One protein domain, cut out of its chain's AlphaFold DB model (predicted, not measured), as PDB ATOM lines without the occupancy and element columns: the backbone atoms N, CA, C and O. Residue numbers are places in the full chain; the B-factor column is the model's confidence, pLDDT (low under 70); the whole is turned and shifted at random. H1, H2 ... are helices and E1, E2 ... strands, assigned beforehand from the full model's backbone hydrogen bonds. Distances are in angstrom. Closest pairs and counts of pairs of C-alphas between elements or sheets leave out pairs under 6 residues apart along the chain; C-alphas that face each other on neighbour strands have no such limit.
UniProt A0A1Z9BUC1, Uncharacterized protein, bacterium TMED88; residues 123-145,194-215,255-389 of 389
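Overview. This is residues 123 to 145, 194 to 215 and 255 to 389 of the 389 residues of an uncharacterized protein of bacterium TMED88 (UniProt A0A1Z9BUC1). The model is a rod whose long axis is the helix H8: along its first part H7, H4 and H1 run side by side with one another in a four-helix bundle, and beside its later part sits a small four-stranded sheet with H6 over it. H2 and H3 lie at the bundle end; residues 384 to 389 stick out at the other end. The printed part has 180 residues with eight named helices and four named strands, in the order H1 to H6, E1 to E4, H7, H8; the sheet's order is E1, E2, E3, E4, antiparallel, and the class is mixed, helices and strands. It is only just loose, close to compact, with a radius of gyration of the C-alphas of 19.1 A and spans of 73 by 33 by 29 A.

Along the chain. H1, residues 123 to 138, begins at C-alpha 123 (-30.507, 38.466, 8.455) and is 22.2 A long. H2 holds residues 140 to 143, H3 195 to 200, H4 203 to 212, H5 260 to 266 and H6 272 to 283. The strands are E1, 296 to 299, E2, 304 to 310, E3, 313 to 318, and E4, 321 to 324. H7, residues 325 to 343, is 25.2 A long; H8, residues 348 to 384, is 52.6 A long and ends at C-alpha 384 (-28.005, 70.994, 27.597).

Arrangement. H1, H4, H7 and H8 form an up-and-down bundle, each running against the one before. H1 touches H4, closest C-alphas Gln 124 and Ile 209, 6.1 A. H4 touches H7 at a shallow tilt of 4 degrees, opposite ways, closest C-alphas Gly 212 and Gly 328, 3.8 A. H7 and H8 are a helical hairpin at 20 degrees, closest C-alphas Gly 342 and Gly 352, 3.9 A. H3 touches residues 349 to 353 of H8; H2 is close to H3 but not clearly touching, closest C-alphas Leu 142 and Leu 198, 7.4 A. The strands form a meander, each the antiparallel neighbour of the one before: N 297 and O 306 are 3.0 A apart, N 305 and O 317 2.8 A, N 318 and O 321 2.8 A. H6 runs along E2 at a height over the sheet of 9.3 A; H5 is not on the sheet. Every O i to N i+4 pair is within hydrogen-bond range in H1, H3, H4, H6 and H8, 13 of 15 in H7 and 1 of 3 in H5, which has 3 of 4 O i to N i+3 pairs; H2 is too short for an i+4 pair.

Size, cuts and confidence. The C-alphas of Arg 145 and Tyr 389, the two farthest apart, are 75.4 A apart. Residues 146 to 193 and 216 to 254 are not printed, with gaps of 10.7 A and 9.6 A between C-alphas. The link from H6 to E1 is long. Mean pLDDT of the printed part is 85.4; residues 285, 291, 302 and 384 to 389 are under 70.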
ATOM      1  N   ALA A 123     -31.816  38.118   7.882       77.25
ATOM      2  CA  ALA A 123     -30.507  38.466   8.455       77.25
ATOM      3  C   ALA A 123     -29.853  37.271   9.188       77.25
ATOM      4  O   ALA A 123     -28.647  37.064   9.097       77.25
ATOM      5  N   GLN A 124     -30.666  36.423   9.832       79.69
ATOM      6  CA  GLN A 124     -30.244  35.158  10.445       79.69
ATOM      7  C   GLN A 124     -29.635  34.180   9.429       79.69
ATOM      8  O   GLN A 124     -28.600  33.568   9.690       79.69
ATOM      9  N   ALA A 125     -30.275  34.006   8.272       78.44
ATOM     10  CA  ALA A 125     -29.820  33.090   7.234       78.44
ATOM     11  C   ALA A 125     -28.554  33.619   6.543       78.44
ATOM     12  O   ALA A 125     -27.594  32.862   6.406       78.44
ATOM     13  N   THR A 126     -28.500  34.916   6.228       79.56
ATOM     14  CA  THR A 126     -27.299  35.576   5.691       79.56
ATOM     15  C   THR A 126     -26.118  35.479   6.656       79.56
ATOM     16  O   THR A 126     -25.027  35.068   6.261       79.56
ATOM     17  N   GLY A 127     -26.330  35.769   7.944       82.69
ATOM     18  CA  GLY A 127     -25.293  35.626   8.965       82.69
ATOM     19  C   GLY A 127     -24.785  34.190   9.099       82.69
ATOM     20  O   GLY A 127     -23.580  33.953   9.131       82.69
ATOM     21  N   ASN A 128     -25.681  33.201   9.080       84.56
ATOM     22  CA  ASN A 128     -25.281  31.793   9.109       84.56
ATOM     23  C   ASN A 128     -24.461  31.394   7.874       84.56
ATOM     24  O   ASN A 128     -23.482  30.668   8.010       84.56
ATOM     25  N   VAL A 129     -24.805  31.892   6.684       82.81
ATOM     26  CA  VAL A 129     -24.041  31.639   5.451       82.81
ATOM     27  C   VAL A 129     -22.628  32.206   5.535       82.81
ATOM     28  O   VAL A 129     -21.668  31.520   5.172       82.81
ATOM     29  N   ILE A 130     -22.491  33.443   6.020       85.75
ATOM     30  CA  ILE A 130     -21.189  34.085   6.230       85.75
ATOM     31  C   ILE A 130     -20.373  33.269   7.238       85.75
ATOM     32  O   ILE A 130     -19.212  32.953   6.969       85.75
ATOM     33  N   ALA A 131     -20.984  32.868   8.355       86.94
ATOM     34  CA  ALA A 131     -20.334  32.076   9.390       86.94
ATOM     35  C   ALA A 131     -19.865  30.704   8.876       86.94
ATOM     36  O   ALA A 131     -18.692  30.355   9.029       86.94
ATOM     37  N   GLU A 132     -20.742  29.952   8.205       88.44
ATOM     38  CA  GLU A 132     -20.428  28.649   7.608       88.44
ATOM     39  C   GLU A 132     -19.284  28.750   6.592       88.44
ATOM     40  O   GLU A 132     -18.370  27.919   6.600       88.44
ATOM     41  N   SER A 133     -19.321  29.777   5.737       87.31
ATOM     42  CA  SER A 133     -18.318  30.004   4.693       87.31
ATOM     43  C   SER A 133     -16.968  30.390   5.293       87.31
ATOM     44  O   SER A 133     -15.951  29.787   4.956       87.31
ATOM     45  N   ALA A 134     -16.941  31.344   6.225       91.00
ATOM     46  CA  ALA A 134     -15.705  31.808   6.846       91.00
ATOM     47  C   ALA A 134     -15.041  30.712   7.697       91.00
ATOM     48  O   ALA A 134     -13.829  30.506   7.606       91.00
ATOM     49  N   MET A 135     -15.823  29.951   8.469       92.00
ATOM     50  CA  MET A 135     -15.304  28.812   9.232       92.00
ATOM     51  C   MET A 135     -14.855  27.663   8.322       92.00
ATOM     52  O   MET A 135     -13.812  27.064   8.576       92.00
ATOM     53  N   GLY A 136     -15.582  27.387   7.233       90.44
ATOM     54  CA  GLY A 136     -15.184  26.399   6.225       90.44
ATOM     55  C   GLY A 136     -13.875  26.758   5.517       90.44
ATOM     56  O   GLY A 136     -13.036  25.886   5.295       90.44
ATOM     57  N   LEU A 137     -13.658  28.043   5.224       89.56
ATOM     58  CA  LEU A 137     -12.385  28.546   4.700       89.56
ATOM     59  C   LEU A 137     -11.261  28.436   5.737       89.56
ATOM     60  O   LEU A 137     -10.138  28.068   5.393       89.56
ATOM     61  N   ALA A 138     -11.559  28.721   7.008       93.38
ATOM     62  CA  ALA A 138     -10.596  28.628   8.100       93.38
ATOM     63  C   ALA A 138     -10.194  27.184   8.434       93.38
ATOM     64  O   ALA A 138      -9.064  26.960   8.869       93.38
ATOM     65  N   ASN A 139     -11.091  26.217   8.227       95.31
ATOM     66  CA  ASN A 139     -10.814  24.793   8.368       95.31
ATOM     67  C   ASN A 139     -11.552  23.982   7.289       95.31
ATOM     68  O   ASN A 139     -12.683  23.529   7.480       95.31
ATOM     69  N   LYS A 140     -10.854  23.716   6.177       90.44
ATOM     70  CA  LYS A 140     -11.367  22.902   5.059       90.44
ATOM     71  C   LYS A 140     -11.779  21.487   5.481       90.44
ATOM     72  O   LYS A 140     -12.654  20.887   4.862       90.44
ATOM     73  N   GLY A 141     -11.191  20.965   6.561       92.88
ATOM     74  CA  GLY A 141     -11.518  19.657   7.120       92.88
ATOM     75  C   GLY A 141     -12.938  19.558   7.678       92.88
ATOM     76  O   GLY A 141     -13.433  18.441   7.815       92.88
ATOM     77  N   LEU A 142     -13.622  20.679   7.950       92.56
ATOM     78  CA  LEU A 142     -15.012  20.686   8.426       92.56
ATOM     79  C   LEU A 142     -15.970  19.985   7.452       92.56
ATOM     80  O   LEU A 142     -16.817  19.199   7.876       92.56
ATOM     81  N   TYR A 143     -15.787  20.217   6.152       91.75
ATOM     82  CA  TYR A 143     -16.606  19.643   5.077       91.75
ATOM     83  C   TYR A 143     -15.862  18.544   4.301       91.75
ATOM     84  O   TYR A 143     -16.229  18.202   3.177       91.75
ATOM     85  N   GLY A 144     -14.797  18.001   4.893       90.81
ATOM     86  CA  GLY A 144     -13.996  16.934   4.311       90.81
ATOM     87  C   GLY A 144     -14.472  15.535   4.695       90.81
ATOM     88  O   GLY A 144     -15.359  15.338   5.541       90.81
ATOM     89  N   ARG A 145     -13.824  14.547   4.086       91.94
ATOM     90  CA  ARG A 145     -13.895  13.139   4.468       91.94
ATOM     91  C   ARG A 145     -12.503  12.643   4.823       91.94
ATOM     92  O   ARG A 145     -11.509  13.235   4.413       91.94
ATOM     93  N   GLU A 194     -20.491  15.351  11.529       91.25
ATOM     94  CA  GLU A 194     -21.917  15.195  11.237       91.25
ATOM     95  C   GLU A 194     -22.574  16.558  10.955       91.25
ATOM     96  O   GLU A 194     -22.161  17.560  11.542       91.25
ATOM     97  N   PRO A 195     -23.642  16.620  10.134       86.19
ATOM     98  CA  PRO A 195     -24.322  17.876   9.808       86.19
ATOM     99  C   PRO A 195     -24.783  18.661  11.041       86.19
ATOM    100  O   PRO A 195     -24.640  19.876  11.082       86.19
ATOM    101  N   GLY A 196     -25.268  17.968  12.078       83.00
ATOM    102  CA  GLY A 196     -25.676  18.609  13.332       83.00
ATOM    103  C   GLY A 196     -24.517  19.275  14.079       83.00
ATOM    104  O   GLY A 196     -24.704  20.324  14.683       83.00
ATOM    105  N   HIS A 197     -23.303  18.721  13.992       91.69
ATOM    106  CA  HIS A 197     -22.116  19.349  14.578       91.69
ATOM    107  C   HIS A 197     -21.727  20.623  13.825       91.69
ATOM    108  O   HIS A 197     -21.346  21.608  14.447       91.69
ATOM    109  N   LEU A 198     -21.834  20.603  12.495       88.62
ATOM    110  CA  LEU A 198     -21.561  21.773  11.662       88.62
ATOM    111  C   LEU A 198     -22.603  22.870  11.900       88.62
ATOM    112  O   LEU A 198     -22.232  24.022  12.074       88.62
ATOM    113  N   ALA A 199     -23.883  22.507  12.019       84.25
ATOM    114  CA  ALA A 199     -24.949  23.446  12.366       84.25
ATOM    115  C   ALA A 199     -24.745  24.089  13.751       84.25
ATOM    116  O   ALA A 199     -25.062  25.262  13.937       84.25
ATOM    117  N   ALA A 200     -24.176  23.351  14.711       88.62
ATOM    118  CA  ALA A 200     -23.893  23.879  16.045       88.62
ATOM    119  C   ALA A 200     -22.877  25.036  16.030       88.62
ATOM    120  O   ALA A 200     -22.948  25.913  16.889       88.62
ATOM    121  N   LEU A 201     -21.972  25.083  15.043       90.56
ATOM    122  CA  LEU A 201     -21.007  26.179  14.892       90.56
ATOM    123  C   LEU A 201     -21.684  27.538  14.658       90.56
ATOM    124  O   LEU A 201     -21.110  28.565  15.008       90.56
ATOM    125  N   SER A 202     -22.901  27.548  14.115       87.12
ATOM    126  CA  SER A 202     -23.663  28.769  13.837       87.12
ATOM    127  C   SER A 202     -24.504  29.245  15.029       87.12
ATOM    128  O   SER A 202     -25.106  30.315  14.962       87.12
ATOM    129  N   ILE A 203     -24.561  28.482  16.131       86.94
ATOM    130  CA  ILE A 203     -25.347  28.849  17.322       86.94
ATOM    131  C   ILE A 203     -24.914  30.212  17.886       86.94
ATOM    132  O   ILE A 203     -25.792  31.057  18.059       86.94
ATOM    133  N   PRO A 204     -23.615  30.493  18.130       91.25
ATOM    134  CA  PRO A 204     -23.216  31.759  18.745       91.25
ATOM    135  C   PRO A 204     -23.566  32.980  17.881       91.25
ATOM    136  O   PRO A 204     -24.118  33.960  18.378       91.25
ATOM    137  N   THR A 205     -23.324  32.903  16.569       87.69
ATOM    138  CA  THR A 205     -23.697  33.964  15.619       87.69
ATOM    139  C   THR A 205     -25.213  34.119  15.491       87.69
ATOM    140  O   THR A 205     -25.710  35.238  15.378       87.69
ATOM    141  N   GLY A 206     -25.961  33.014  15.564       83.88
ATOM    142  CA  GLY A 206     -27.423  33.026  15.592       83.88
ATOM    143  C   GLY A 206     -27.982  33.718  16.838       83.88
ATOM    144  O   GLY A 206     -28.910  34.516  16.720       83.88
ATOM    145  N   ILE A 207     -27.391  33.483  18.017       84.81
ATOM    146  CA  ILE A 207     -27.758  34.187  19.258       84.81
ATOM    147  C   ILE A 207     -27.516  35.692  19.109       84.81
ATOM    148  O   ILE A 207     -28.407  36.471  19.453       84.81
ATOM    149  N   ALA A 208     -26.362  36.107  18.570       86.56
ATOM    150  CA  ALA A 208     -26.051  37.525  18.352       86.56
ATOM    151  C   ALA A 208     -27.110  38.219  17.489       86.56
ATOM    152  O   ALA A 208     -27.672  39.235  17.891       86.56
ATOM    153  N   ILE A 209     -27.418  37.638  16.324       85.88
ATOM    154  CA  ILE A 209     -28.394  38.205  15.388       85.88
ATOM    155  C   ILE A 209     -29.788  38.226  16.012       85.88
ATOM    156  O   ILE A 209     -30.465  39.246  15.948       85.88
ATOM    157  N   ASN A 210     -30.221  37.139  16.656       82.75
ATOM    158  CA  ASN A 210     -31.546  37.086  17.278       82.75
ATOM    159  C   ASN A 210     -31.694  38.098  18.411       82.75
ATOM    160  O   ASN A 210     -32.758  38.690  18.567       82.75
ATOM    161  N   THR A 211     -30.635  38.297  19.193       85.56
ATOM    162  CA  THR A 211     -30.627  39.286  20.272       85.56
ATOM    163  C   THR A 211     -30.675  40.698  19.697       85.56
ATOM    164  O   THR A 211     -31.537  41.471  20.099       85.56
ATOM    165  N   GLY A 212     -29.826  41.012  18.712       85.00
ATOM    166  CA  GLY A 212     -29.791  42.334  18.079       85.00
ATOM    167  C   GLY A 212     -31.073  42.687  17.323       85.00
ATOM    168  O   GLY A 212     -31.473  43.843  17.303       85.00
ATOM    169  N   LEU A 213     -31.761  41.693  16.757       83.31
ATOM    170  CA  LEU A 213     -33.084  41.875  16.158       83.31
ATOM    171  C   LEU A 213     -34.206  41.999  17.203       83.31
ATOM    172  O   LEU A 213     -35.345  42.214  16.818       83.31
ATOM    173  N   GLY A 214     -33.950  41.809  18.500       81.81
ATOM    174  CA  GLY A 214     -35.004  41.822  19.523       81.81
ATOM    175  C   GLY A 214     -35.923  40.591  19.494       81.81
ATOM    176  O   GLY A 214     -37.057  40.643  19.962       81.81
ATOM    177  N   LEU A 215     -35.458  39.463  18.943       81.25
ATOM    178  CA  LEU A 215     -36.210  38.200  18.883       81.25
ATOM    179  C   LEU A 215     -36.055  37.346  20.150       81.25
ATOM    180  O   LEU A 215     -36.761  36.355  20.313       81.25
ATOM    181  N   GLY A 255     -42.298  43.579  16.913       79.62
ATOM    182  CA  GLY A 255     -43.226  44.571  17.457       79.62
ATOM    183  C   GLY A 255     -43.133  45.923  16.745       79.62
ATOM    184  O   GLY A 255     -42.190  46.194  15.994       79.62
ATOM    185  N   ASN A 256     -44.139  46.772  16.948       84.69
ATOM    186  CA  ASN A 256     -44.105  48.165  16.498       84.69
ATOM    187  C   ASN A 256     -43.365  49.036  17.517       84.69
ATOM    188  O   ASN A 256     -43.201  48.643  18.666       84.69
ATOM    189  N   LEU A 257     -42.902  50.207  17.084       86.44
ATOM    190  CA  LEU A 257     -42.292  51.181  17.985       86.44
ATOM    191  C   LEU A 257     -43.367  51.724  18.945       86.44
ATOM    192  O   LEU A 257     -44.494  51.966  18.502       86.44
ATOM    193  N   LEU A 258     -43.037  51.883  20.230       89.81
ATOM    194  CA  LEU A 258     -43.941  52.502  21.207       89.81
ATOM    195  C   LEU A 258     -44.250  53.952  20.810       89.81
ATOM    196  O   LEU A 258     -43.332  54.629  20.362       89.81
ATOM    197  N   PRO A 259     -45.484  54.455  21.014       90.94
ATOM    198  CA  PRO A 259     -45.774  55.890  20.973       90.94
ATOM    199  C   PRO A 259     -44.766  56.696  21.803       90.94
ATOM    200  O   PRO A 259     -44.290  56.200  22.823       90.94
ATOM    201  N   TYR A 260     -44.411  57.910  21.364       89.38
ATOM    202  CA  TYR A 260     -43.282  58.657  21.939       89.38
ATOM    203  C   TYR A 260     -43.405  58.881  23.458       89.38
ATOM    204  O   TYR A 260     -42.427  58.748  24.186       89.38
ATOM    205  N   ASP A 261     -44.614  59.156  23.940       90.94
ATOM    206  CA  ASP A 261     -44.960  59.329  25.352       90.94
ATOM    207  C   ASP A 261     -44.674  58.091  26.214       90.94
ATOM    208  O   ASP A 261     -44.266  58.225  27.366       90.94
ATOM    209  N   GLU A 262     -44.833  56.888  25.662       89.25
ATOM    210  CA  GLU A 262     -44.452  55.631  26.319       89.25
ATOM    211  C   GLU A 262     -42.986  55.262  26.050       89.25
ATOM    212  O   GLU A 262     -42.297  54.723  26.916       89.25
ATOM    213  N   PHE A 263     -42.482  55.581  24.858       89.81
ATOM    214  CA  PHE A 263     -41.107  55.319  24.445       89.81
ATOM    215  C   PHE A 263     -40.100  56.074  25.318       89.81
ATOM    216  O   PHE A 263     -39.140  55.482  25.805       89.81
ATOM    217  N   VAL A 264     -40.337  57.361  25.578       90.31
ATOM    218  CA  VAL A 264     -39.431  58.205  26.371       90.31
ATOM    219  C   VAL A 264     -39.313  57.730  27.824       90.31
ATOM    220  O   VAL A 264     -38.278  57.924  28.453       90.31
ATOM    221  N   LYS A 265     -40.321  57.023  28.359       88.25
ATOM    222  CA  LYS A 265     -40.254  56.436  29.712       88.25
ATOM    223  C   LYS A 265     -39.182  55.354  29.823       88.25
ATOM    224  O   LYS A 265     -38.618  55.166  30.896       88.25
ATOM    225  N   VAL A 266     -38.913  54.638  28.728       86.00
ATOM    226  CA  VAL A 266     -37.873  53.599  28.665       86.00
ATOM    227  C   VAL A 266     -36.584  54.100  28.014       86.00
ATOM    228  O   VAL A 266     -35.517  53.563  28.288       86.00
ATOM    229  N   ARG A 267     -36.664  55.142  27.182       86.25
ATOM    230  CA  ARG A 267     -35.539  55.758  26.466       86.25
ATOM    231  C   ARG A 267     -35.569  57.285  26.608       86.25
ATOM    232  O   ARG A 267     -35.812  57.979  25.621       86.25
ATOM    233  N   PRO A 268     -35.321  57.823  27.819       87.12
ATOM    234  CA  PRO A 268     -35.318  59.269  28.056       87.12
ATOM    235  C   PRO A 268     -34.151  59.981  27.360       87.12
ATOM    236  O   PRO A 268     -34.157  61.197  27.225       87.12
ATOM    237  N   ASP A 269     -33.154  59.221  26.904       83.75
ATOM    238  CA  ASP A 269     -32.008  59.703  26.140       83.75
ATOM    239  C   ASP A 269     -32.336  60.048  24.678       83.75
ATOM    240  O   ASP A 269     -31.439  60.468  23.958       83.75
ATOM    241  N   VAL A 270     -33.578  59.855  24.224       87.12
ATOM    242  CA  VAL A 270     -34.002  60.122  22.842       87.12
ATOM    243  C   VAL A 270     -35.019  61.255  22.826       87.12
ATOM    244  O   VAL A 270     -36.075  61.165  23.452       87.12
ATOM    245  N   SER A 271     -34.716  62.301  22.070       87.44
ATOM    246  CA  SER A 271     -35.577  63.465  21.882       87.44
ATOM    247  C   SER A 271     -36.767  63.171  20.945       87.44
ATOM    248  O   SER A 271     -36.739  62.212  20.161       87.44
ATOM    249  N   PRO A 272     -37.826  64.008  20.956       88.56
ATOM    250  CA  PRO A 272     -38.959  63.844  20.042       88.56
ATOM    251  C   PRO A 272     -38.541  63.960  18.570       88.56
ATOM    252  O   PRO A 272     -39.110  63.294  17.703       88.56
ATOM    253  N   GLU A 273     -37.542  64.798  18.296       86.62
ATOM    254  CA  GLU A 273     -37.001  65.035  16.959       86.62
ATOM    255  C   GLU A 273     -36.246  63.806  16.446       86.62
ATOM    256  O   GLU A 273     -36.542  63.333  15.348       86.62
ATOM    257  N   GLU A 274     -35.358  63.221  17.259       84.94
ATOM    258  CA  GLU A 274     -34.661  61.965  16.938       84.94
ATOM    259  C   GLU A 274     -35.656  60.816  16.712       84.94
ATOM    260  O   GLU A 274     -35.546  60.058  15.744       84.94
ATOM    261  N   TYR A 275     -36.682  60.710  17.563       89.12
ATOM    262  CA  TYR A 275     -37.738  59.710  17.411       89.12
ATOM    263  C   TYR A 275     -38.511  59.885  16.092       89.12
ATOM    264  O   TYR A 275     -38.735  58.917  15.356       89.12
ATOM    265  N   GLY A 276     -38.900  61.120  15.764       88.00
ATOM    266  CA  GLY A 276     -39.588  61.448  14.515       88.00
ATOM    267  C   GLY A 276     -38.721  61.180  13.282       88.00
ATOM    268  O   GLY A 276     -39.193  60.575  12.313       88.00
ATOM    269  N   ALA A 277     -37.439  61.551  13.337       85.94
ATOM    270  CA  ALA A 277     -36.462  61.274  12.289       85.94
ATOM    271  C   ALA A 277     -36.304  59.765  12.056       85.94
ATOM    272  O   ALA A 277     -36.317  59.308  10.909       85.94
ATOM    273  N   TYR A 278     -36.260  58.973  13.130       86.38
ATOM    274  CA  TYR A 278     -36.176  57.520  13.050       86.38
ATOM    275  C   TYR A 278     -37.422  56.872  12.436       86.38
ATOM    276  O   TYR A 278     -37.316  55.979  11.587       86.38
ATOM    277  N   GLN A 279     -38.623  57.332  12.804       85.88
ATOM    278  CA  GLN A 279     -39.849  56.895  12.131       85.88
ATOM    279  C   GLN A 279     -39.805  57.246  10.639       85.88
ATOM    280  O   GLN A 279     -40.116  56.399   9.794       85.88
ATOM    281  N   GLY A 280     -39.353  58.457  10.313       83.12
ATOM    282  CA  GLY A 280     -39.107  58.897   8.945       83.12
ATOM    283  C   GLY A 280     -38.195  57.931   8.192       83.12
ATOM    284  O   GLY A 280     -38.591  57.424   7.147       83.12
ATOM    285  N   PHE A 281     -37.029  57.598   8.746       82.81
ATOM    286  CA  PHE A 281     -36.083  56.624   8.191       82.81
ATOM    287  C   PHE A 281     -36.721  55.242   7.960       82.81
ATOM    288  O   PHE A 281     -36.588  54.654   6.881       82.81
ATOM    289  N   LYS A 282     -37.486  54.732   8.934       78.50
ATOM    290  CA  LYS A 282     -38.139  53.415   8.848       78.50
ATOM    291  C   LYS A 282     -39.173  53.345   7.720       78.50
ATOM    292  O   LYS A 282     -39.271  52.323   7.038       78.50
ATOM    293  N   TYR A 283     -39.919  54.424   7.484       76.38
ATOM    294  CA  TYR A 283     -41.007  54.460   6.499       76.38
ATOM    295  C   TYR A 283     -40.670  55.203   5.199       76.38
ATOM    296  O   TYR A 283     -41.496  55.208   4.282       76.38
ATOM    297  N   ARG A 284     -39.463  55.775   5.075       73.50
ATOM    298  CA  ARG A 284     -38.990  56.468   3.867       73.50
ATOM    299  C   ARG A 284     -39.108  55.542   2.655       73.50
ATOM    300  O   ARG A 284     -38.724  54.375   2.706       73.50
ATOM    301  N   ARG A 285     -39.658  56.051   1.552       64.00
ATOM    302  CA  ARG A 285     -39.746  55.346   0.264       64.00
ATOM    303  C   ARG A 285     -38.905  56.120  -0.746       64.00
ATOM    304  O   ARG A 285     -39.402  57.041  -1.376       64.00
ATOM    305  N   GLY A 286     -37.625  55.784  -0.834       71.81
ATOM    306  CA  GLY A 286     -36.671  56.411  -1.747       71.81
ATOM    307  C   GLY A 286     -35.390  55.590  -1.824       71.81
ATOM    308  O   GLY A 286     -35.077  54.864  -0.875       71.81
ATOM    309  N   GLU A 287     -34.702  55.656  -2.962       79.00
ATOM    310  CA  GLU A 287     -33.338  55.147  -3.076       79.00
ATOM    311  C   GLU A 287     -32.350  56.255  -2.750       79.00
ATOM    312  O   GLU A 287     -32.491  57.378  -3.229       79.00
ATOM    313  N   ASP A 288     -31.357  55.901  -1.953       77.06
ATOM    314  CA  ASP A 288     -30.243  56.746  -1.585       77.06
ATOM    315  C   ASP A 288     -28.989  55.881  -1.476       77.06
ATOM    316  O   ASP A 288     -28.914  54.947  -0.674       77.06
ATOM    317  N   TRP A 289     -28.025  56.136  -2.348       79.44
ATOM    318  CA  TRP A 289     -26.813  55.332  -2.451       79.44
ATOM    319  C   TRP A 289     -25.618  55.995  -1.763       79.44
ATOM    320  O   TRP A 289     -24.551  55.381  -1.702       79.44
ATOM    321  N   ASN A 290     -25.770  57.224  -1.261       75.12
ATOM    322  CA  ASN A 290     -24.680  58.003  -0.703       75.12
ATOM    323  C   ASN A 290     -24.749  58.019   0.832       75.12
ATOM    324  O   ASN A 290     -25.615  58.667   1.380       75.12
ATOM    325  N   PRO A 291     -23.833  57.359   1.557       68.31
ATOM    326  CA  PRO A 291     -23.858  57.368   3.024       68.31
ATOM    327  C   PRO A 291     -23.283  58.642   3.658       68.31
ATOM    328  O   PRO A 291     -23.212  58.718   4.883       68.31
ATOM    329  N   PHE A 292     -22.762  59.584   2.865       76.50
ATOM    330  CA  PHE A 292     -21.900  60.664   3.361       76.50
ATOM    331  C   PHE A 292     -22.566  62.043   3.433       76.50
ATOM    332  O   PHE A 292     -21.923  62.980   3.901       76.50
ATOM    333  N   ASP A 293     -23.795  62.203   2.950       75.62
ATOM    334  CA  ASP A 293     -24.528  63.475   2.971       75.62
ATOM    335  C   ASP A 293     -25.392  63.639   4.226       75.62
ATOM    336  O   ASP A 293     -25.212  64.619   4.946       75.62
ATOM    337  N   ASP A 294     -26.289  62.693   4.504       70.69
ATOM    338  CA  ASP A 294     -27.197  62.712   5.658       70.69
ATOM    339  C   ASP A 294     -26.944  61.559   6.651       70.69
ATOM    340  O   ASP A 294     -27.689  61.391   7.616       70.69
ATOM    341  N   GLY A 295     -25.891  60.761   6.427       76.06
ATOM    342  CA  GLY A 295     -25.556  59.601   7.261       76.06
ATOM    343  C   GLY A 295     -26.509  58.413   7.080       76.06
ATOM    344  O   GLY A 295     -26.417  57.426   7.822       76.06
ATOM    345  N   GLN A 296     -27.424  58.470   6.107       82.44
ATOM    346  CA  GLN A 296     -28.390  57.425   5.800       82.44
ATOM    347  C   GLN A 296     -28.157  56.868   4.397       82.44
ATOM    348  O   GLN A 296     -27.594  57.503   3.523       82.44
ATOM    349  N   THR A 297     -28.563  55.621   4.172       81.69
ATOM    350  CA  THR A 297     -28.653  55.068   2.812       81.69
ATOM    351  C   THR A 297     -29.886  54.199   2.686       81.69
ATOM    352  O   THR A 297     -30.392  53.667   3.673       81.69
ATOM    353  N   SER A 298     -30.369  54.026   1.462       82.62
ATOM    354  CA  SER A 298     -31.448  53.117   1.093       82.62
ATOM    355  C   SER A 298     -31.176  52.545  -0.298       82.62
ATOM    356  O   SER A 298     -31.407  53.189  -1.315       82.62
ATOM    357  N   MET A 299     -30.697  51.307  -0.364       81.12
ATOM    358  CA  MET A 299     -30.313  50.648  -1.612       81.12
ATOM    359  C   MET A 299     -31.313  49.556  -1.994       81.12
ATOM    360  O   MET A 299     -31.868  48.863  -1.133       81.12
ATOM    361  N   GLY A 300     -31.528  49.386  -3.302       74.00
ATOM    362  CA  GLY A 300     -32.370  48.328  -3.865       74.00
ATOM    363  C   GLY A 300     -33.822  48.427  -3.403       74.00
ATOM    364  O   GLY A 300     -34.337  47.493  -2.794       74.00
ATOM    365  N   ALA A 301     -34.464  49.574  -3.632       73.81
ATOM    366  CA  ALA A 301     -35.825  49.868  -3.169       73.81
ATOM    367  C   ALA A 301     -36.046  49.711  -1.641       73.81
ATOM    368  O   ALA A 301     -37.146  49.387  -1.188       73.81
ATOM    369  N   GLY A 302     -35.010  49.956  -0.828       68.38
ATOM    370  CA  GLY A 302     -35.065  49.831   0.633       68.38
ATOM    371  C   GLY A 302     -34.804  48.420   1.164       68.38
ATOM    372  O   GLY A 302     -35.125  48.136   2.319       68.38
ATOM    373  N   LEU A 303     -34.225  47.541   0.339       72.31
ATOM    374  CA  LEU A 303     -33.738  46.223   0.749       72.31
ATOM    375  C   LEU A 303     -32.657  46.339   1.827       72.31
ATOM    376  O   LEU A 303     -32.646  45.565   2.780       72.31
ATOM    377  N   ILE A 304     -31.760  47.308   1.669       80.12
ATOM    378  CA  ILE A 304     -30.703  47.622   2.624       80.12
ATOM    379  C   ILE A 304     -30.848  49.092   2.967       80.12
ATOM    380  O   ILE A 304     -30.903  49.921   2.062       80.12
ATOM    381  N   ARG A 305     -30.900  49.417   4.255       84.56
ATOM    382  CA  ARG A 305     -30.770  50.793   4.720       84.56
ATOM    383  C   ARG A 305     -29.745  50.883   5.822       84.56
ATOM    384  O   ARG A 305     -29.609  49.959   6.618       84.56
ATOM    385  N   THR A 306     -29.052  52.000   5.889       87.25
ATOM    386  CA  THR A 306     -28.167  52.309   7.011       87.25
ATOM    387  C   THR A 306     -28.550  53.653   7.581       87.25
ATOM    388  O   THR A 306     -29.061  54.500   6.858       87.25
ATOM    389  N   THR A 307     -28.292  53.852   8.862       87.12
ATOM    390  CA  THR A 307     -28.347  55.167   9.496       87.12
ATOM    391  C   THR A 307     -27.259  55.240  10.555       87.12
ATOM    392  O   THR A 307     -26.997  54.242  11.233       87.12
ATOM    393  N   THR A 308     -26.596  56.386  10.682       85.50
ATOM    394  CA  THR A 308     -25.696  56.677  11.809       85.50
ATOM    395  C   THR A 308     -26.458  57.083  13.070       85.50
ATOM    396  O   THR A 308     -25.948  56.871  14.170       85.50
ATOM    397  N   ASP A 309     -27.697  57.555  12.911       81.50
ATOM    398  CA  ASP A 309     -28.472  58.273  13.931       81.50
ATOM    399  C   ASP A 309     -29.730  57.488  14.347       81.50
ATOM    400  O   ASP A 309     -30.788  58.044  14.643       81.50
ATOM    401  N   GLY A 310     -29.652  56.156  14.322       81.88
ATOM    402  CA  GLY A 310     -30.742  55.300  14.775       81.88
ATOM    403  C   GLY A 310     -31.015  55.454  16.273       81.88
ATOM    404  O   GLY A 310     -30.144  55.833  17.063       81.88
ATOM    405  N   ILE A 311     -32.223  55.087  16.706       83.25
ATOM    406  CA  ILE A 311     -32.592  55.134  18.132       83.25
ATOM    407  C   ILE A 311     -31.771  54.161  18.988       83.25
ATOM    408  O   ILE A 311     -31.737  54.315  20.208       83.25
ATOM    409  N   HIS A 312     -31.096  53.173  18.395       81.75
ATOM    410  CA  HIS A 312     -30.099  52.325  19.059       81.75
ATOM    411  C   HIS A 312     -28.666  52.621  18.581       81.75
ATOM    412  O   HIS A 312     -27.805  51.738  18.584       81.75
ATOM    413  N   GLY A 313     -28.412  53.863  18.161       84.44
ATOM    414  CA  GLY A 313     -27.173  54.281  17.515       84.44
ATOM    415  C   GLY A 313     -27.125  53.873  16.041       84.44
ATOM    416  O   GLY A 313     -28.172  53.707  15.413       84.44
ATOM    417  N   PRO A 314     -25.924  53.682  15.468       88.31
ATOM    418  CA  PRO A 314     -25.799  53.254  14.084       88.31
ATOM    419  C   PRO A 314     -26.520  51.924  13.844       88.31
ATOM    420  O   PRO A 314     -26.316  50.952  14.574       88.31
ATOM    421  N   GLU A 315     -27.348  51.867  12.808       87.50
ATOM    422  CA  GLU A 315     -28.228  50.739  12.514       87.50
ATOM    423  C   GLU A 315     -28.094  50.300  11.051       87.50
ATOM    424  O   GLU A 315     -28.034  51.117  10.131       87.50
ATOM    425  N   LEU A 316     -28.080  48.982  10.841       86.81
ATOM    426  CA  LEU A 316     -28.221  48.356   9.530       86.81
ATOM    427  C   LEU A 316     -29.614  47.741   9.445       86.81
ATOM    428  O   LEU A 316     -29.899  46.738  10.098       86.81
ATOM    429  N   GLN A 317     -30.475  48.304   8.612       83.88
ATOM    430  CA  GLN A 317     -31.748  47.695   8.278       83.88
ATOM    431  C   GLN A 317     -31.596  46.798   7.058       83.88
ATOM    432  O   GLN A 317     -31.140  47.214   5.996       83.88
ATOM    433  N   PHE A 318     -32.040  45.560   7.202       79.25
ATOM    434  CA  PHE A 318     -32.113  44.613   6.112       79.25
ATOM    435  C   PHE A 318     -33.561  44.142   5.966       79.25
ATOM    436  O   PHE A 318     -34.132  43.538   6.877       79.25
ATOM    437  N   MET A 319     -34.179  44.484   4.835       74.38
ATOM    438  CA  MET A 319     -35.549  44.121   4.457       74.38
ATOM    439  C   MET A 319     -36.587  44.473   5.529       74.38
ATOM    440  O   MET A 319     -37.425  43.666   5.930       74.38
ATOM    441  N   GLY A 320     -36.504  45.712   6.022       74.12
ATOM    442  CA  GLY A 320     -37.409  46.256   7.035       74.12
ATOM    443  C   GLY A 320     -37.066  45.879   8.480       74.12
ATOM    444  O   GLY A 320     -37.691  46.407   9.401       74.12
ATOM    445  N   ARG A 321     -36.061  45.024   8.715       80.12
ATOM    446  CA  ARG A 321     -35.605  44.656  10.065       80.12
ATOM    447  C   ARG A 321     -34.327  45.391  10.424       80.12
ATOM    448  O   ARG A 321     -33.340  45.248   9.713       80.12
ATOM    449  N   SER A 322     -34.358  46.167  11.503       84.50
ATOM    450  CA  SER A 322     -33.178  46.892  11.968       84.50
ATOM    451  C   SER A 322     -32.286  46.007  12.832       84.50
ATOM    452  O   SER A 322     -32.781  45.265  13.681       84.50
ATOM    453  N   LEU A 323     -30.981  46.083  12.596       88.06
ATOM    454  CA  LEU A 323     -29.938  45.450  13.381       88.06
ATOM    455  C   LEU A 323     -28.973  46.540  13.878       88.06
ATOM    456  O   LEU A 323     -28.180  47.057  13.082       88.06
ATOM    457  N   PRO A 324     -29.001  46.886  15.176       89.81
ATOM    458  CA  PRO A 324     -28.077  47.859  15.742       89.81
ATOM    459  C   PRO A 324     -26.624  47.392  15.638       89.81
ATOM    460  O   PRO A 324     -26.304  46.215  15.852       89.81
ATOM    461  N   VAL A 325     -25.718  48.321  15.337       87.12
ATOM    462  CA  VAL A 325     -24.290  48.021  15.206       87.12
ATOM    463  C   VAL A 325     -23.713  47.583  16.551       87.12
ATOM    464  O   VAL A 325     -23.032  46.561  16.623       87.12
ATOM    465  N   THR A 326     -24.022  48.316  17.620       87.81
ATOM    466  CA  THR A 326     -23.469  48.100  18.966       87.81
ATOM    467  C   THR A 326     -23.952  46.792  19.588       87.81
ATOM    468  O   THR A 326     -23.142  46.016  20.085       87.81
ATOM    469  N   THR A 327     -25.250  46.501  19.530       85.88
ATOM    470  CA  THR A 327     -25.857  45.357  20.239       85.88
ATOM    471  C   THR A 327     -26.191  44.159  19.344       85.88
ATOM    472  O   THR A 327     -26.526  43.093  19.860       85.88
ATOM    473  N   GLY A 328     -26.056  44.291  18.020       88.00
ATOM    474  CA  GLY A 328     -26.258  43.211  17.049       88.00
ATOM    475  C   GLY A 328     -24.988  42.845  16.279       88.00
ATOM    476  O   GLY A 328     -24.491  41.722  16.393       88.00
ATOM    477  N   ILE A 329     -24.441  43.789  15.505       87.62
ATOM    478  CA  ILE A 329     -23.309  43.525  14.592       87.62
ATOM    479  C   ILE A 329     -22.011  43.247  15.355       87.62
ATOM    480  O   ILE A 329     -21.328  42.274  15.041       87.62
ATOM    481  N   VAL A 330     -21.665  44.050  16.364       90.25
ATOM    482  CA  VAL A 330     -20.440  43.856  17.162       90.25
ATOM    483  C   VAL A 330     -20.439  42.487  17.867       90.25
ATOM    484  O   VAL A 330     -19.470  41.741  17.685       90.25
ATOM    485  N   PRO A 331     -21.508  42.071  18.580       90.94
ATOM    486  CA  PRO A 331     -21.625  40.712  19.110       90.94
ATOM    487  C   PRO A 331     -21.508  39.621  18.043       90.94
ATOM    488  O   PRO A 331     -20.843  38.611  18.272       90.94
ATOM    489  N   TYR A 332     -22.109  39.824  16.865       91.94
ATOM    490  CA  TYR A 332     -22.023  38.871  15.757       91.94
ATOM    491  C   TYR A 332     -20.589  38.727  15.230       91.94
ATOM    492  O   TYR A 332     -20.114  37.604  15.065       91.94
ATOM    493  N   ILE A 333     -19.876  39.838  15.011       92.12
ATOM    494  CA  ILE A 333     -18.474  39.829  14.567       92.12
ATOM    495  C   ILE A 333     -17.591  39.165  15.623       92.12
ATOM    496  O   ILE A 333     -16.748  38.339  15.273       92.12
ATOM    497  N   GLY A 334     -17.809  39.467  16.907       92.56
ATOM    498  CA  GLY A 334     -17.114  38.808  18.011       92.56
ATOM    499  C   GLY A 334     -17.326  37.294  17.988       92.56
ATOM    500  O   GLY A 334     -16.358  36.530  17.988       92.56
ATOM    501  N   ALA A 335     -18.582  36.851  17.883       93.44
ATOM    502  CA  ALA A 335     -18.941  35.440  17.789       93.44
ATOM    503  C   ALA A 335     -18.311  34.755  16.566       93.44
ATOM    504  O   ALA A 335     -17.766  33.656  16.669       93.44
ATOM    505  N   LEU A 336     -18.332  35.418  15.410       92.50
ATOM    506  CA  LEU A 336     -17.745  34.911  14.176       92.50
ATOM    507  C   LEU A 336     -16.221  34.776  14.284       92.50
ATOM    508  O   LEU A 336     -15.672  33.724  13.961       92.50
ATOM    509  N   ALA A 337     -15.533  35.814  14.764       93.88
ATOM    510  CA  ALA A 337     -14.083  35.812  14.935       93.88
ATOM    511  C   ALA A 337     -13.637  34.721  15.921       93.88
ATOM    512  O   ALA A 337     -12.709  33.959  15.634       93.88
ATOM    513  N   GLY A 338     -14.349  34.592  17.045       94.25
ATOM    514  CA  GLY A 338     -14.132  33.527  18.017       94.25
ATOM    515  C   GLY A 338     -14.372  32.132  17.430       94.25
ATOM    516  O   GLY A 338     -13.563  31.226  17.643       94.25
ATOM    517  N   GLY A 339     -15.429  31.963  16.630       95.62
ATOM    518  CA  GLY A 339     -15.728  30.716  15.925       95.62
ATOM    519  C   GLY A 339     -14.635  30.330  14.928       95.62
ATOM    520  O   GLY A 339     -14.139  29.204  14.963       95.62
ATOM    521  N   ILE A 340     -14.184  31.280  14.103       96.12
ATOM    522  CA  ILE A 340     -13.082  31.108  13.140       96.12
ATOM    523  C   ILE A 340     -11.786  30.683  13.842       96.12
ATOM    524  O   ILE A 340     -11.114  29.754  13.389       96.12
ATOM    525  N   ALA A 341     -11.426  31.335  14.951       96.62
ATOM    526  CA  ALA A 341     -10.256  30.951  15.737       96.62
ATOM    527  C   ALA A 341     -10.428  29.546  16.344       96.62
ATOM    528  O   ALA A 341      -9.519  28.715  16.298       96.62
ATOM    529  N   GLY A 342     -11.624  29.253  16.852       96.69
ATOM    530  CA  GLY A 342     -11.971  27.996  17.497       96.69
ATOM    531  C   GLY A 342     -11.939  26.774  16.576       96.69
ATOM    532  O   GLY A 342     -11.419  25.719  16.965       96.69
ATOM    533  N   VAL A 343     -12.434  26.901  15.339       97.06
ATOM    534  CA  VAL A 343     -12.445  25.789  14.372       97.06
ATOM    535  C   VAL A 343     -11.047  25.385  13.910       97.06
ATOM    536  O   VAL A 343     -10.873  24.271  13.424       97.06
ATOM    537  N   ARG A 344     -10.033  26.237  14.097       96.88
ATOM    538  CA  ARG A 344      -8.623  25.915  13.810       96.88
ATOM    539  C   ARG A 344      -7.960  25.054  14.892       96.88
ATOM    540  O   ARG A 344      -6.831  24.607  14.713       96.88
ATOM    541  N   SER A 345      -8.632  24.822  16.019       96.00
ATOM    542  CA  SER A 345      -8.103  24.003  17.112       96.00
ATOM    543  C   SER A 345      -8.104  22.499  16.792       96.00
ATOM    544  O   SER A 345      -8.728  22.031  15.840       96.00
ATOM    545  N   LYS A 346      -7.472  21.698  17.663       94.50
ATOM    546  CA  LYS A 346      -7.489  20.221  17.583       94.50
ATOM    547  C   LYS A 346      -8.888  19.610  17.739       94.50
ATOM    548  O   LYS A 346      -9.076  18.435  17.437       94.50
ATOM    549  N   ARG A 347      -9.865  20.372  18.244       95.75
ATOM    550  CA  ARG A 347     -11.261  19.945  18.402       95.75
ATOM    551  C   ARG A 347     -12.170  20.950  17.687       95.75
ATOM    552  O   ARG A 347     -12.824  21.725  18.372       95.75
ATOM    553  N   PRO A 348     -12.243  20.945  16.344       95.56
ATOM    554  CA  PRO A 348     -12.849  22.034  15.574       95.56
ATOM    555  C   PRO A 348     -14.279  22.400  15.982       95.56
ATOM    556  O   PRO A 348     -14.603  23.576  16.053       95.56
ATOM    557  N   ILE A 349     -15.120  21.414  16.312       96.25
ATOM    558  CA  ILE A 349     -16.511  21.663  16.722       96.25
ATOM    559  C   ILE A 349     -16.578  22.303  18.110       96.25
ATOM    560  O   ILE A 349     -17.137  23.382  18.262       96.25
ATOM    561  N   LEU A 350     -15.977  21.666  19.120       95.69
ATOM    562  CA  LEU A 350     -15.965  22.194  20.491       95.69
ATOM    563  C   LEU A 350     -15.227  23.533  20.573       95.69
ATOM    564  O   LEU A 350     -15.683  24.443  21.252       95.69
ATOM    565  N   GLY A 351     -14.104  23.649  19.867       96.44
ATOM    566  CA  GLY A 351     -13.329  24.875  19.769       96.44
ATOM    567  C   GLY A 351     -14.110  25.972  19.060       96.44
ATOM    568  O   GLY A 351     -14.151  27.079  19.571       96.44
ATOM    569  N   GLY A 352     -14.763  25.677  17.933       94.69
ATOM    570  CA  GLY A 352     -15.579  26.641  17.194       94.69
ATOM    571  C   GLY A 352     -16.781  27.139  17.997       94.69
ATOM    572  O   GLY A 352     -16.978  28.344  18.106       94.69
ATOM    573  N   VAL A 353     -17.529  26.239  18.646       94.25
ATOM    574  CA  VAL A 353     -18.641  26.626  19.532       94.25
ATOM    575  C   VAL A 353     -18.129  27.409  20.743       94.25
ATOM    576  O   VAL A 353     -18.638  28.488  21.027       94.25
ATOM    577  N   GLY A 354     -17.110  26.905  21.445       95.00
ATOM    578  CA  GLY A 354     -16.565  27.556  22.642       95.00
ATOM    579  C   GLY A 354     -15.935  28.916  22.343       95.00
ATOM    580  O   GLY A 354     -16.211  29.891  23.035       95.00
ATOM    581  N   GLY A 355     -15.148  29.001  21.270       95.50
ATOM    582  CA  GLY A 355     -14.572  30.246  20.774       95.50
ATOM    583  C   GLY A 355     -15.652  31.226  20.329       95.50
ATOM    584  O   GLY A 355     -15.589  32.395  20.694       95.50
ATOM    585  N   GLY A 356     -16.680  30.756  19.618       92.81
ATOM    586  CA  GLY A 356     -17.806  31.590  19.209       92.81
ATOM    587  C   GLY A 356     -18.616  32.127  20.389       92.81
ATOM    588  O   GLY A 356     -18.969  33.298  20.390       92.81
ATOM    589  N   MET A 357     -18.852  31.327  21.433       96.12
ATOM    590  CA  MET A 357     -19.516  31.792  22.658       96.12
ATOM    591  C   MET A 357     -18.663  32.798  23.441       96.12
ATOM    592  O   MET A 357     -19.188  33.798  23.923       96.12
ATOM    593  N   ALA A 358     -17.350  32.575  23.544       94.81
ATOM    594  CA  ALA A 358     -16.442  33.526  24.187       94.81
ATOM    595  C   ALA A 358     -16.377  34.855  23.416       94.81
ATOM    596  O   ALA A 358     -16.455  35.928  24.012       94.81
ATOM    597  N   GLY A 359     -16.292  34.782  22.085       93.19
ATOM    598  CA  GLY A 359     -16.324  35.946  21.205       93.19
ATOM    599  C   GLY A 359     -17.659  36.691  21.249       93.19
ATOM    600  O   GLY A 359     -17.665  37.919  21.273       93.19
ATOM    601  N   LEU A 360     -18.779  35.965  21.330       92.19
ATOM    602  CA  LEU A 360     -20.110  36.532  21.546       92.19
ATOM    603  C   LEU A 360     -20.158  37.324  22.853       92.19
ATOM    604  O   LEU A 360     -20.549  38.484  22.836       92.19
ATOM    605  N   ALA A 361     -19.737  36.717  23.966       92.81
ATOM    606  CA  ALA A 361     -19.756  37.361  25.277       92.81
ATOM    607  C   ALA A 361     -18.879  38.623  25.302       92.81
ATOM    608  O   ALA A 361     -19.325  39.677  25.750       92.81
ATOM    609  N   ALA A 362     -17.662  38.552  24.751       93.62
ATOM    610  CA  ALA A 362     -16.787  39.716  24.620       93.62
ATOM    611  C   ALA A 362     -17.428  40.814  23.754       93.62
ATOM    612  O   ALA A 362     -17.421  41.984  24.132       93.62
ATOM    613  N   GLY A 363     -18.033  40.439  22.623       88.44
ATOM    614  CA  GLY A 363     -18.739  41.368  21.747       88.44
ATOM    615  C   GLY A 363     -19.973  41.992  22.404       88.44
ATOM    616  O   GLY A 363     -20.217  43.176  22.211       88.44
ATOM    617  N   GLN A 364     -20.718  41.246  23.226       90.50
ATOM    618  CA  GLN A 364     -21.835  41.776  24.016       90.50
ATOM    619  C   GLN A 364     -21.362  42.794  25.053       90.50
ATOM    620  O   GLN A 364     -21.961  43.859  25.150       90.50
ATOM    621  N   VAL A 365     -20.274  42.511  25.777       91.88
ATOM    622  CA  VAL A 365     -19.696  43.457  26.744       91.88
ATOM    623  C   VAL A 365     -19.245  44.737  26.044       91.88
ATOM    624  O   VAL A 365     -19.639  45.827  26.450       91.88
ATOM    625  N   VAL A 366     -18.471  44.626  24.959       89.81
ATOM    626  CA  VAL A 366     -18.026  45.794  24.179       89.81
ATOM    627  C   VAL A 366     -19.226  46.565  23.630       89.81
ATOM    628  O   VAL A 366     -19.284  47.784  23.760       89.81
ATOM    629  N   GLY A 367     -20.207  45.861  23.071       87.31
ATOM    630  CA  GLY A 367     -21.433  46.447  22.543       87.31
ATOM    631  C   GLY A 367     -22.223  47.230  23.588       87.31
ATOM    632  O   GLY A 367     -22.628  48.360  23.333       87.31
ATOM    633  N   GLN A 368     -22.392  46.664  24.785       89.31
ATOM    634  CA  GLN A 368     -23.079  47.319  25.898       89.31
ATOM    635  C   GLN A 368     -22.313  48.531  26.426       89.31
ATOM    636  O   GLN A 368     -22.941  49.536  26.749       89.31
ATOM    637  N   LEU A 369     -20.979  48.473  26.488       89.38
ATOM    638  CA  LEU A 369     -20.160  49.623  26.878       89.38
ATOM    639  C   LEU A 369     -20.298  50.770  25.870       89.38
ATOM    640  O   LEU A 369     -20.525  51.909  26.270       89.38
ATOM    641  N   LEU A 370     -20.227  50.461  24.570       88.81
ATOM    642  CA  LEU A 370     -20.412  51.447  23.501       88.81
ATOM    643  C   LEU A 370     -21.812  52.067  23.535       88.81
ATOM    644  O   LEU A 370     -21.948  53.284  23.416       88.81
ATOM    645  N   GLU A 371     -22.841  51.243  23.727       87.25
ATOM    646  CA  GLU A 371     -24.225  51.707  23.813       87.25
ATOM    647  C   GLU A 371     -24.465  52.556  25.069       87.25
ATOM    648  O   GLU A 371     -25.099  53.602  24.985       87.25
ATOM    649  N   SER A 372     -23.909  52.166  26.218       88.88
ATOM    650  CA  SER A 372     -24.043  52.928  27.467       88.88
ATOM    651  C   SER A 372     -23.395  54.309  27.360       88.88
ATOM    652  O   SER A 372     -23.992  55.305  27.761       88.88
ATOM    653  N   GLU A 373     -22.197  54.389  26.774       88.56
ATOM    654  CA  GLU A 373     -21.507  55.665  26.568       88.56
ATOM    655  C   GLU A 373     -22.228  56.550  25.543       88.56
ATOM    656  O   GLU A 373     -22.239  57.773  25.665       88.56
ATOM    657  N   ARG A 374     -22.868  55.951  24.532       87.88
ATOM    658  CA  ARG A 374     -23.733  56.683  23.601       87.88
ATOM    659  C   ARG A 374     -24.944  57.271  24.326       87.88
ATOM    660  O   ARG A 374     -25.132  58.479  24.279       87.88
ATOM    661  N   ARG A 375     -25.713  56.446  25.048       88.25
ATOM    662  CA  ARG A 375     -26.892  56.905  25.809       88.25
ATOM    663  C   ARG A 375     -26.537  58.021  26.790       88.25
ATOM    664  O   ARG A 375     -27.272  58.993  26.902       88.25
ATOM    665  N   ARG A 376     -25.387  57.907  27.463       88.94
ATOM    666  CA  ARG A 376     -24.879  58.944  28.368       88.94
ATOM    667  C   ARG A 376     -24.637  60.272  27.650       88.94
ATOM    668  O   ARG A 376     -25.025  61.306  28.177       88.94
ATOM    669  N   ARG A 377     -23.996  60.250  26.478       86.94
ATOM    670  CA  ARG A 377     -23.739  61.462  25.686       86.94
ATOM    671  C   ARG A 377     -25.036  62.099  25.195       86.94
ATOM    672  O   ARG A 377     -25.225  63.284  25.435       86.94
ATOM    673  N   ASN A 378     -25.952  61.305  24.643       85.31
ATOM    674  CA  ASN A 378     -27.250  61.803  24.184       85.31
ATOM    675  C   ASN A 378     -28.075  62.415  25.331       85.31
ATOM    676  O   ASN A 378     -28.669  63.473  25.159       85.31
ATOM    677  N   ALA A 379     -28.079  61.799  26.520       84.62
ATOM    678  CA  ALA A 379     -28.765  62.361  27.683       84.62
ATOM    679  C   ALA A 379     -28.199  63.737  28.086       84.62
ATOM    680  O   ALA A 379     -28.965  64.665  28.315       84.62
ATOM    681  N   ILE A 380     -26.868  63.887  28.104       85.31
ATOM    682  CA  ILE A 380     -26.205  65.166  28.412       85.31
ATOM    683  C   ILE A 380     -26.537  66.227  27.352       85.31
ATOM    684  O   ILE A 380     -26.840  67.367  27.699       85.31
ATOM    685  N   GLU A 381     -26.491  65.868  26.068       80.25
ATOM    686  CA  GLU A 381     -26.815  66.784  24.969       80.25
ATOM    687  C   GLU A 381     -28.272  67.262  25.050       80.25
ATOM    688  O   GLU A 381     -28.533  68.464  24.960       80.25
ATOM    689  N   ASN A 382     -29.205  66.350  25.329       78.44
ATOM    690  CA  ASN A 382     -30.623  66.670  25.486       78.44
ATOM    691  C   ASN A 382     -30.908  67.540  26.721       78.44
ATOM    692  O   ASN A 382     -31.741  68.441  26.643       78.44
ATOM    693  N   GLU A 383     -30.198  67.333  27.836       75.56
ATOM    694  CA  GLU A 383     -30.285  68.207  29.016       75.56
ATOM    695  C   GLU A 383     -29.706  69.609  28.747       75.56
ATOM    696  O   GLU A 383     -30.237  70.600  29.243       75.56
ATOM    697  N   SER A 384     -28.653  69.715  27.930       67.38
ATOM    698  CA  SER A 384     -28.005  70.994  27.597       67.38
ATOM    699  C   SER A 384     -28.754  71.844  26.560       67.38
ATOM    700  O   SER A 384     -28.532  73.050  26.487       67.38
ATOM    701  N   ASN A 385     -29.654  71.231  25.783       60.69
ATOM    702  CA  ASN A 385     -30.498  71.901  24.787       60.69
ATOM    703  C   ASN A 385     -31.842  72.395  25.347       60.69
ATOM    704  O   ASN A 385     -32.687  72.871  24.586       60.69
ATOM    705  N   ILE A 386     -32.062  72.307  26.663       56.53
ATOM    706  CA  ILE A 386     -33.209  72.949  27.307       56.53
ATOM    707  C   ILE A 386     -32.967  74.466  27.252       56.53
ATOM    708  O   ILE A 386     -31.981  74.929  27.828       56.53
ATOM    709  N   PRO A 387     -33.819  75.265  26.581       48.19
ATOM    710  CA  PRO A 387     -33.690  76.714  26.628       48.19
ATOM    711  C   PRO A 387     -33.813  77.159  28.087       48.19
ATOM    712  O   PRO A 387     -34.835  76.888  28.722       48.19
ATOM    713  N   GLU A 388     -32.782  77.814  28.627       44.78
ATOM    714  CA  GLU A 388     -32.913  78.574  29.871       44.78
ATOM    715  C   GLU A 388     -33.976  79.655  29.624       44.78
ATOM    716  O   GLU A 388     -33.730  80.629  28.909       44.78
ATOM    717  N   TYR A 389     -35.188  79.423  30.132       41.19
ATOM    718  CA  TYR A 389     -36.280  80.396  30.135       41.19
ATOM    719  C   TYR A 389     -36.173  81.340  31.327       41.19
ATOM    720  O   TYR A 389     -35.955  80.841  32.457       41.19
TER     721      TYR A 389